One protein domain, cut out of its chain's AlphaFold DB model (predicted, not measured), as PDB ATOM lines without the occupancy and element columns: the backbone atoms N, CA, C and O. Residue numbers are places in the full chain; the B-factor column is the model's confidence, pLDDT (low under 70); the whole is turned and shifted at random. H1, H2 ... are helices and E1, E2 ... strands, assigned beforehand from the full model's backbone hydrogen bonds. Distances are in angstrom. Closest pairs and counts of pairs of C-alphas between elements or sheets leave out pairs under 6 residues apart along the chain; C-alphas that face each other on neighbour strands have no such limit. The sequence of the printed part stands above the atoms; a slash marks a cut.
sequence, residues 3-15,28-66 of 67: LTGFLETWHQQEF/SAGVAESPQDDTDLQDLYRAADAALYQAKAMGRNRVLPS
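Overview. This is residues 3 to 15 and 28 to 66 of the 67 residues of the protein "Diguanylate cyclase" of Microcoleus sp. SIO2G3 (UniProt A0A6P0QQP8). A short helix, H1, extends from one end of a small body in which the long helix H2 packs on a ribbon of two short strands, E1 and E2. The printed part has 52 residues, with two named helices and two named strands in the order H1, E1, H2, E2 along the chain; the sheet, E1 next to E2, is parallel, and the class is mostly helix. The whole is elongated, 38 by 20 by 16 A, and only just loose, close to compact, with a radius of gyration of the C-alphas of 12.3 A.

Arrangement. H1, residues 3 to 11, is nearest E2, residues 63 to 65, at the C-alphas of Thr 4 and Val 63, 6.7 A. E1, residues 29 to 31, is parallel to E2 at 24 degrees; N 31 and O 64 are 2.9 A apart, within hydrogen-bond range. H2, residues 41 to 57, is apart from H1; its closest C-alphas to E1 are Leu 52 and Gly 30, 3.9 A, and to E2 Ala 51 and Leu 64, 5.6 A. E1, H2 and E2 form a strand-helix-strand unit, two parallel neighbour strands with a helix between, with a left-handed crossover. In H1 and H2 every O i to N i+4 pair is within hydrogen-bond range.

Along the chain. H1 begins at C-alpha 3 (517.508, 325.308, 557.428) and is 12.7 A long; H2 is 24.4 A. E1 is 6.6 A and E2 6.9 A, ending at C-alpha 65 (513.714, 324.929, 567.252).

Size, cuts and confidence. The farthest C-alphas, Phe 15 and Thr 39, are 38.6 A apart. Residues 16 to 27 are cut out, 17.9 A from C-alpha 15 to 28. Of the links printed whole, H2 to E2 is tight and E1 to H2 short. Residues 3 to 5 and 8 have pLDDT under 70.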
ATOM      1  N   LEU A   3     518.931 325.278 557.781       67.38
ATOM      2  CA  LEU A   3     517.508 325.308 557.428       67.38
ATOM      3  C   LEU A   3     516.977 326.718 557.127       67.38
ATOM      4  O   LEU A   3     516.074 326.865 556.312       67.38
ATOM      5  N   THR A   4     517.568 327.762 557.713       65.69
ATOM      6  CA  THR A   4     517.194 329.151 557.400       65.69
ATOM      7  C   THR A   4     517.651 329.553 555.996       65.69
ATOM      8  O   THR A   4     516.896 330.192 555.277       65.69
ATOM      9  N   GLY A   5     518.829 329.100 555.550       62.81
ATOM     10  CA  GLY A   5     519.288 329.348 554.174       62.81
ATOM     11  C   GLY A   5     518.437 328.628 553.117       62.81
ATOM     12  O   GLY A   5     518.276 329.113 551.996       62.81
ATOM     13  N   PHE A   6     517.827 327.492 553.477       73.88
ATOM     14  CA  PHE A   6     516.871 326.812 552.603       73.88
ATOM     15  C   PHE A   6     515.567 327.608 552.442       73.88
ATOM     16  O   PHE A   6     515.041 327.666 551.336       73.88
ATOM     17  N   LEU A   7     515.075 328.276 553.497       72.00
ATOM     18  CA  LEU A   7     513.904 329.165 553.398       72.00
ATOM     19  C   LEU A   7     514.123 330.279 552.371       72.00
ATOM     20  O   LEU A   7     513.252 330.527 551.542       72.00
ATOM     21  N   GLU A   8     515.289 330.925 552.411       68.25
ATOM     22  CA  GLU A   8     515.629 332.010 551.484       68.25
ATOM     23  C   GLU A   8     515.700 331.514 550.038       68.25
ATOM     24  O   GLU A   8     515.186 332.167 549.131       68.25
ATOM     25  N   THR A   9     516.264 330.321 549.828       70.75
ATOM     26  CA  THR A   9     516.341 329.701 548.496       70.75
ATOM     27  C   THR A   9     514.957 329.293 547.986       70.75
ATOM     28  O   THR A   9     514.642 329.489 546.816       70.75
ATOM     29  N   TRP A  10     514.104 328.756 548.862       73.75
ATOM     30  CA  TRP A  10     512.751 328.323 548.513       73.75
ATOM     31  C   TRP A  10     511.832 329.501 548.166       73.75
ATOM     32  O   TRP A  10     511.052 329.421 547.222       73.75
ATOM     33  N   HIS A  11     511.961 330.623 548.878       73.44
ATOM     34  CA  HIS A  11     511.183 331.834 548.605       73.44
ATOM     35  C   HIS A  11     511.484 332.439 547.221       73.44
ATOM     36  O   HIS A  11     510.646 333.128 546.647       73.44
ATOM     37  N   GLN A  12     512.673 332.192 546.670       75.50
ATOM     38  CA  GLN A  12     513.072 332.672 545.340       75.50
ATOM     39  C   GLN A  12     512.466 331.838 544.202       75.50
ATOM     40  O   GLN A  12     512.603 332.199 543.034       75.50
ATOM     41  N   GLN A  13     511.818 330.712 544.515       81.69
ATOM     42  CA  GLN A  13     511.256 329.833 543.506       81.69
ATOM     43  C   GLN A  13     509.868 330.320 543.078       81.69
ATOM     44  O   GLN A  13     508.932 330.417 543.873       81.69
ATOM     45  N   GLU A  14     509.748 330.623 541.792       86.19
ATOM     46  CA  GLU A  14     508.503 331.045 541.169       86.19
ATOM     47  C   GLU A  14     507.752 329.845 540.596       86.19
ATOM     48  O   GLU A  14     508.308 329.009 539.882       86.19
ATOM     49  N   PHE A  15     506.466 329.768 540.914       87.06
ATOM     50  CA  PHE A  15     505.568 328.724 540.450       87.06
ATOM     51  C   PHE A  15     504.545 329.329 539.500       87.06
ATOM     52  O   PHE A  15     503.979 330.385 539.778       87.06
ATOM     53  N   SER A  28     506.716 327.101 556.840       89.81
ATOM     54  CA  SER A  28     507.155 327.196 558.233       89.81
ATOM     55  C   SER A  28     507.476 325.793 558.712       89.81
ATOM     56  O   SER A  28     506.837 324.845 558.254       89.81
ATOM     57  N   ALA A  29     508.455 325.661 559.599       89.06
ATOM     58  CA  ALA A  29     508.892 324.375 560.135       89.06
ATOM     59  C   ALA A  29     509.232 324.501 561.623       89.06
ATOM     60  O   ALA A  29     509.614 325.574 562.092       89.06
ATOM     61  N   GLY A  30     509.095 323.397 562.346       91.88
ATOM     62  CA  GLY A  30     509.650 323.217 563.680       91.88
ATOM     63  C   GLY A  30     510.697 322.110 563.643       91.88
ATOM     64  O   GLY A  30     510.556 321.168 562.859       91.88
ATOM     65  N   VAL A  31     511.772 322.252 564.412       91.44
ATOM     66  CA  VAL A  31     512.929 321.344 564.381       91.44
ATOM     67  C   VAL A  31     513.209 320.854 565.787       91.44
ATOM     68  O   VAL A  31     513.447 321.690 566.649       91.44
ATOM     69  N   ALA A  32     513.234 319.534 565.969       91.12
ATOM     70  CA  ALA A  32     513.653 318.897 567.210       91.12
ATOM     71  C   ALA A  32     514.946 318.101 567.038       91.12
ATOM     72  O   ALA A  32     515.179 317.507 565.981       91.12
ATOM     73  N   GLU A  33     515.780 318.105 568.072       88.62
ATOM     74  CA  GLU A  33     517.082 317.448 568.115       88.62
ATOM     75  C   GLU A  33     517.121 316.373 569.206       88.62
ATOM     76  O   GLU A  33     516.785 316.613 570.359       88.62
ATOM     77  N   SER A  34     517.590 315.175 568.856       83.44
ATOM     78  CA  SER A  34     517.851 314.108 569.825       83.44
ATOM     79  C   SER A  34     519.346 314.023 570.135       83.44
ATOM     80  O   SER A  34     520.143 314.069 569.194       83.44
ATOM     81  N   PRO A  35     519.764 313.852 571.404       82.38
ATOM     82  CA  PRO A  35     518.950 313.675 572.614       82.38
ATOM     83  C   PRO A  35     518.628 314.990 573.346       82.38
ATOM     84  O   PRO A  35     518.205 314.944 574.495       82.38
ATOM     85  N   GLN A  36     518.919 316.145 572.737       80.56
ATOM     86  CA  GLN A  36     518.811 317.448 573.394       80.56
ATOM     87  C   GLN A  36     517.382 317.755 573.858       80.56
ATOM     88  O   GLN A  36     517.208 318.219 574.981       80.56
ATOM     89  N   ASP A  37     516.398 317.471 573.009       75.62
ATOM     90  CA  ASP A  37     514.988 317.732 573.283       75.62
ATOM     91  C   ASP A  37     514.315 316.474 573.834       75.62
ATOM     92  O   ASP A  37     513.697 316.510 574.892       75.62
ATOM     93  N   ASP A  38     514.479 315.339 573.147       81.31
ATOM     94  CA  ASP A  38     514.026 314.051 573.658       81.31
ATOM     95  C   ASP A  38     514.762 312.871 573.009       81.31
ATOM     96  O   ASP A  38     515.470 312.999 572.002       81.31
ATOM     97  N   THR A  39     514.605 311.690 573.597       81.75
ATOM     98  CA  THR A  39     515.142 310.436 573.032       81.75
ATOM     99  C   THR A  39     514.060 309.548 572.441       81.75
ATOM    100  O   THR A  39     514.359 308.699 571.597       81.75
ATOM    101  N   ASP A  40     512.805 309.774 572.831       90.88
ATOM    102  CA  ASP A  40     511.663 309.112 572.227       90.88
ATOM    103  C   ASP A  40     511.248 309.818 570.929       90.88
ATOM    104  O   ASP A  40     511.083 311.039 570.862       90.88
ATOM    105  N   LEU A  41     511.074 309.034 569.863       88.44
ATOM    106  CA  LEU A  41     510.700 309.565 568.554       88.44
ATOM    107  C   LEU A  41     509.344 310.274 568.584       88.44
ATOM    108  O   LEU A  41     509.169 311.274 567.889       88.44
ATOM    109  N   GLN A  42     508.377 309.767 569.347       91.81
ATOM    110  CA  GLN A  42     507.044 310.351 569.428       91.81
ATOM    111  C   GLN A  42     507.084 311.719 570.109       91.81
ATOM    112  O   GLN A  42     506.412 312.646 569.649       91.81
ATOM    113  N   ASP A  43     507.896 311.860 571.152       89.94
ATOM    114  CA  ASP A  43     508.051 313.128 571.859       89.94
ATOM    115  C   ASP A  43     508.873 314.144 571.048       89.94
ATOM    116  O   ASP A  43     508.456 315.298 570.935       89.94
ATOM    117  N   LEU A  44     509.902 313.709 570.309       89.50
ATOM    118  CA  LEU A  44     510.588 314.551 569.313       89.50
ATOM    119  C   LEU A  44     509.634 315.079 568.229       89.50
ATOM    120  O   LEU A  44     509.682 316.258 567.870       89.50
ATOM    121  N   TYR A  45     508.733 314.236 567.711       91.38
ATOM    122  CA  TYR A  45     507.730 314.676 566.735       91.38
ATOM    123  C   TYR A  45     506.773 315.712 567.322       91.38
ATOM    124  O   TYR A  45     506.437 316.688 566.649       91.38
ATOM    125  N   ARG A  46     506.339 315.525 568.573       92.38
ATOM    126  CA  ARG A  46     505.481 316.493 569.268       92.38
ATOM    127  C   ARG A  46     506.197 317.818 569.497       92.38
ATOM    128  O   ARG A  46     505.593 318.863 569.270       92.38
ATOM    129  N   ALA A  47     507.466 317.780 569.892       92.25
ATOM    130  CA  ALA A  47     508.287 318.966 570.103       92.25
ATOM    131  C   ALA A  47     508.467 319.761 568.795       92.25
ATOM    132  O   ALA A  47     508.221 320.971 568.754       92.25
ATOM    133  N   ALA A  48     508.773 319.071 567.691       91.62
ATOM    134  CA  ALA A  48     508.866 319.683 566.367       91.62
ATOM    135  C   ALA A  48     507.518 320.261 565.890       91.62
ATOM    136  O   ALA A  48     507.479 321.366 565.342       91.62
ATOM    137  N   ASP A  49     506.397 319.566 566.110       93.69
ATOM    138  CA  ASP A  49     505.073 320.077 565.733       93.69
ATOM    139  C   ASP A  49     504.671 321.305 566.568       93.69
ATOM    140  O   ASP A  49     504.172 322.297 566.027       93.69
ATOM    141  N   ALA A  50     504.978 321.307 567.866       93.94
ATOM    142  CA  ALA A  50     504.758 322.460 568.734       93.94
ATOM    143  C   ALA A  50     505.551 323.688 568.253       93.94
ATOM    144  O   ALA A  50     504.984 324.778 568.111       93.94
ATOM    145  N   ALA A  51     506.831 323.511 567.913       93.25
ATOM    146  CA  ALA A  51     507.668 324.570 567.348       93.25
ATOM    147  C   ALA A  51     507.142 325.073 565.987       93.25
ATOM    148  O   ALA A  51     507.138 326.278 565.717       93.25
ATOM    149  N   LEU A  52     506.608 324.184 565.139       92.62
ATOM    150  CA  LEU A  52     505.942 324.561 563.888       92.62
ATOM    151  C   LEU A  52     504.696 325.420 564.148       92.62
ATOM    152  O   LEU A  52     504.469 326.425 563.463       92.62
ATOM    153  N   TYR A  53     503.870 325.040 565.121       94.62
ATOM    154  CA  TYR A  53     502.693 325.821 565.493       94.62
ATOM    155  C   TYR A  53     503.072 327.212 565.998       94.62
ATOM    156  O   TYR A  53     502.468 328.200 565.567       94.62
ATOM    157  N   GLN A  54     504.120 327.318 566.815       92.75
ATOM    158  CA  GLN A  54     504.670 328.606 567.235       92.75
ATOM    159  C   GLN A  54     505.160 329.428 566.035       92.75
ATOM    160  O   GLN A  54     504.813 330.603 565.914       92.75
ATOM    161  N   ALA A  55     505.871 328.813 565.085       92.00
ATOM    162  CA  ALA A  55     506.342 329.491 563.878       92.00
ATOM    163  C   ALA A  55     505.174 330.087 563.076       92.00
ATOM    164  O   ALA A  55     505.246 331.226 562.605       92.00
ATOM    165  N   LYS A  56     504.063 329.348 562.967       92.31
ATOM    166  CA  LYS A  56     502.832 329.826 562.323       92.31
ATOM    167  C   LYS A  56     502.168 330.962 563.104       92.31
ATOM    168  O   LYS A  56     501.697 331.912 562.475       92.31
ATOM    169  N   ALA A  57     502.135 330.880 564.433       93.81
ATOM    170  CA  ALA A  57     501.559 331.907 565.300       93.81
ATOM    171  C   ALA A  57     502.370 333.216 565.279       93.81
ATOM    172  O   ALA A  57     501.791 334.297 565.276       93.81
ATOM    173  N   MET A  58     503.698 333.133 565.162       91.56
ATOM    174  CA  MET A  58     504.609 334.286 565.127       91.56
ATOM    175  C   MET A  58     504.688 334.992 563.760       91.56
ATOM    176  O   MET A  58     505.563 335.831 563.552       91.56
ATOM    177  N   GLY A  59     503.803 334.661 562.816       90.75
ATOM    178  CA  GLY A  59     503.748 335.303 561.497       90.75
ATOM    179  C   GLY A  59     504.272 334.459 560.334       90.75
ATOM    180  O   GLY A  59     504.434 334.998 559.244       90.75
ATOM    181  N   ARG A  60     504.478 333.144 560.526       91.19
ATOM    182  CA  ARG A  60     504.878 332.183 559.475       91.19
ATOM    183  C   ARG A  60     506.247 332.517 558.854       91.19
ATOM    184  O   ARG A  60     507.039 333.258 559.444       91.19
ATOM    185  N   ASN A  61     506.534 331.886 557.711       89.06
ATOM    186  CA  ASN A  61     507.764 331.995 556.919       89.06
ATOM    187  C   ASN A  61     509.053 331.909 557.756       89.06
ATOM    188  O   ASN A  61     509.963 332.723 557.612       89.06
ATOM    189  N   ARG A  62     509.095 330.975 558.711       89.94
ATOM    190  CA  ARG A  62     510.231 330.807 559.622       89.94
ATOM    191  C   ARG A  62     510.352 329.378 560.119       89.94
ATOM    192  O   ARG A  62     509.381 328.619 560.113       89.94
ATOM    193  N   VAL A  63     511.549 329.058 560.585       89.62
ATOM    194  CA  VAL A  63     511.867 327.795 561.243       89.62
ATOM    195  C   VAL A  63     512.199 328.093 562.698       89.62
ATOM    196  O   VAL A  63     513.027 328.969 562.952       89.62
ATOM    197  N   LEU A  64     511.560 327.389 563.630       90.31
ATOM    198  CA  LEU A  64     511.859 327.475 565.062       90.31
ATOM    199  C   LEU A  64     512.395 326.131 565.577       90.31
ATOM    200  O   LEU A  64     511.928 325.090 565.115       90.31
ATOM    201  N   PRO A  65     513.362 326.132 566.505       89.12
ATOM    202  CA  PRO A  65     513.714 324.929 567.252       89.12
ATOM    203  C   PRO A  65     512.633 324.606 568.300       89.12
ATOM    204  O   PRO A  65     511.908 325.512 568.725       89.12
ATOM    205  N   SER A  66     512.525 323.345 568.726       85.19
ATOM    206  CA  SER A  66     511.859 323.001 569.988       85.19
ATOM    207  C   SER A  66     512.595 323.604 571.179       85.19
ATOM    208  O   SER A  66     513.757 324.002 571.075       85.19
TER     209      SER A  66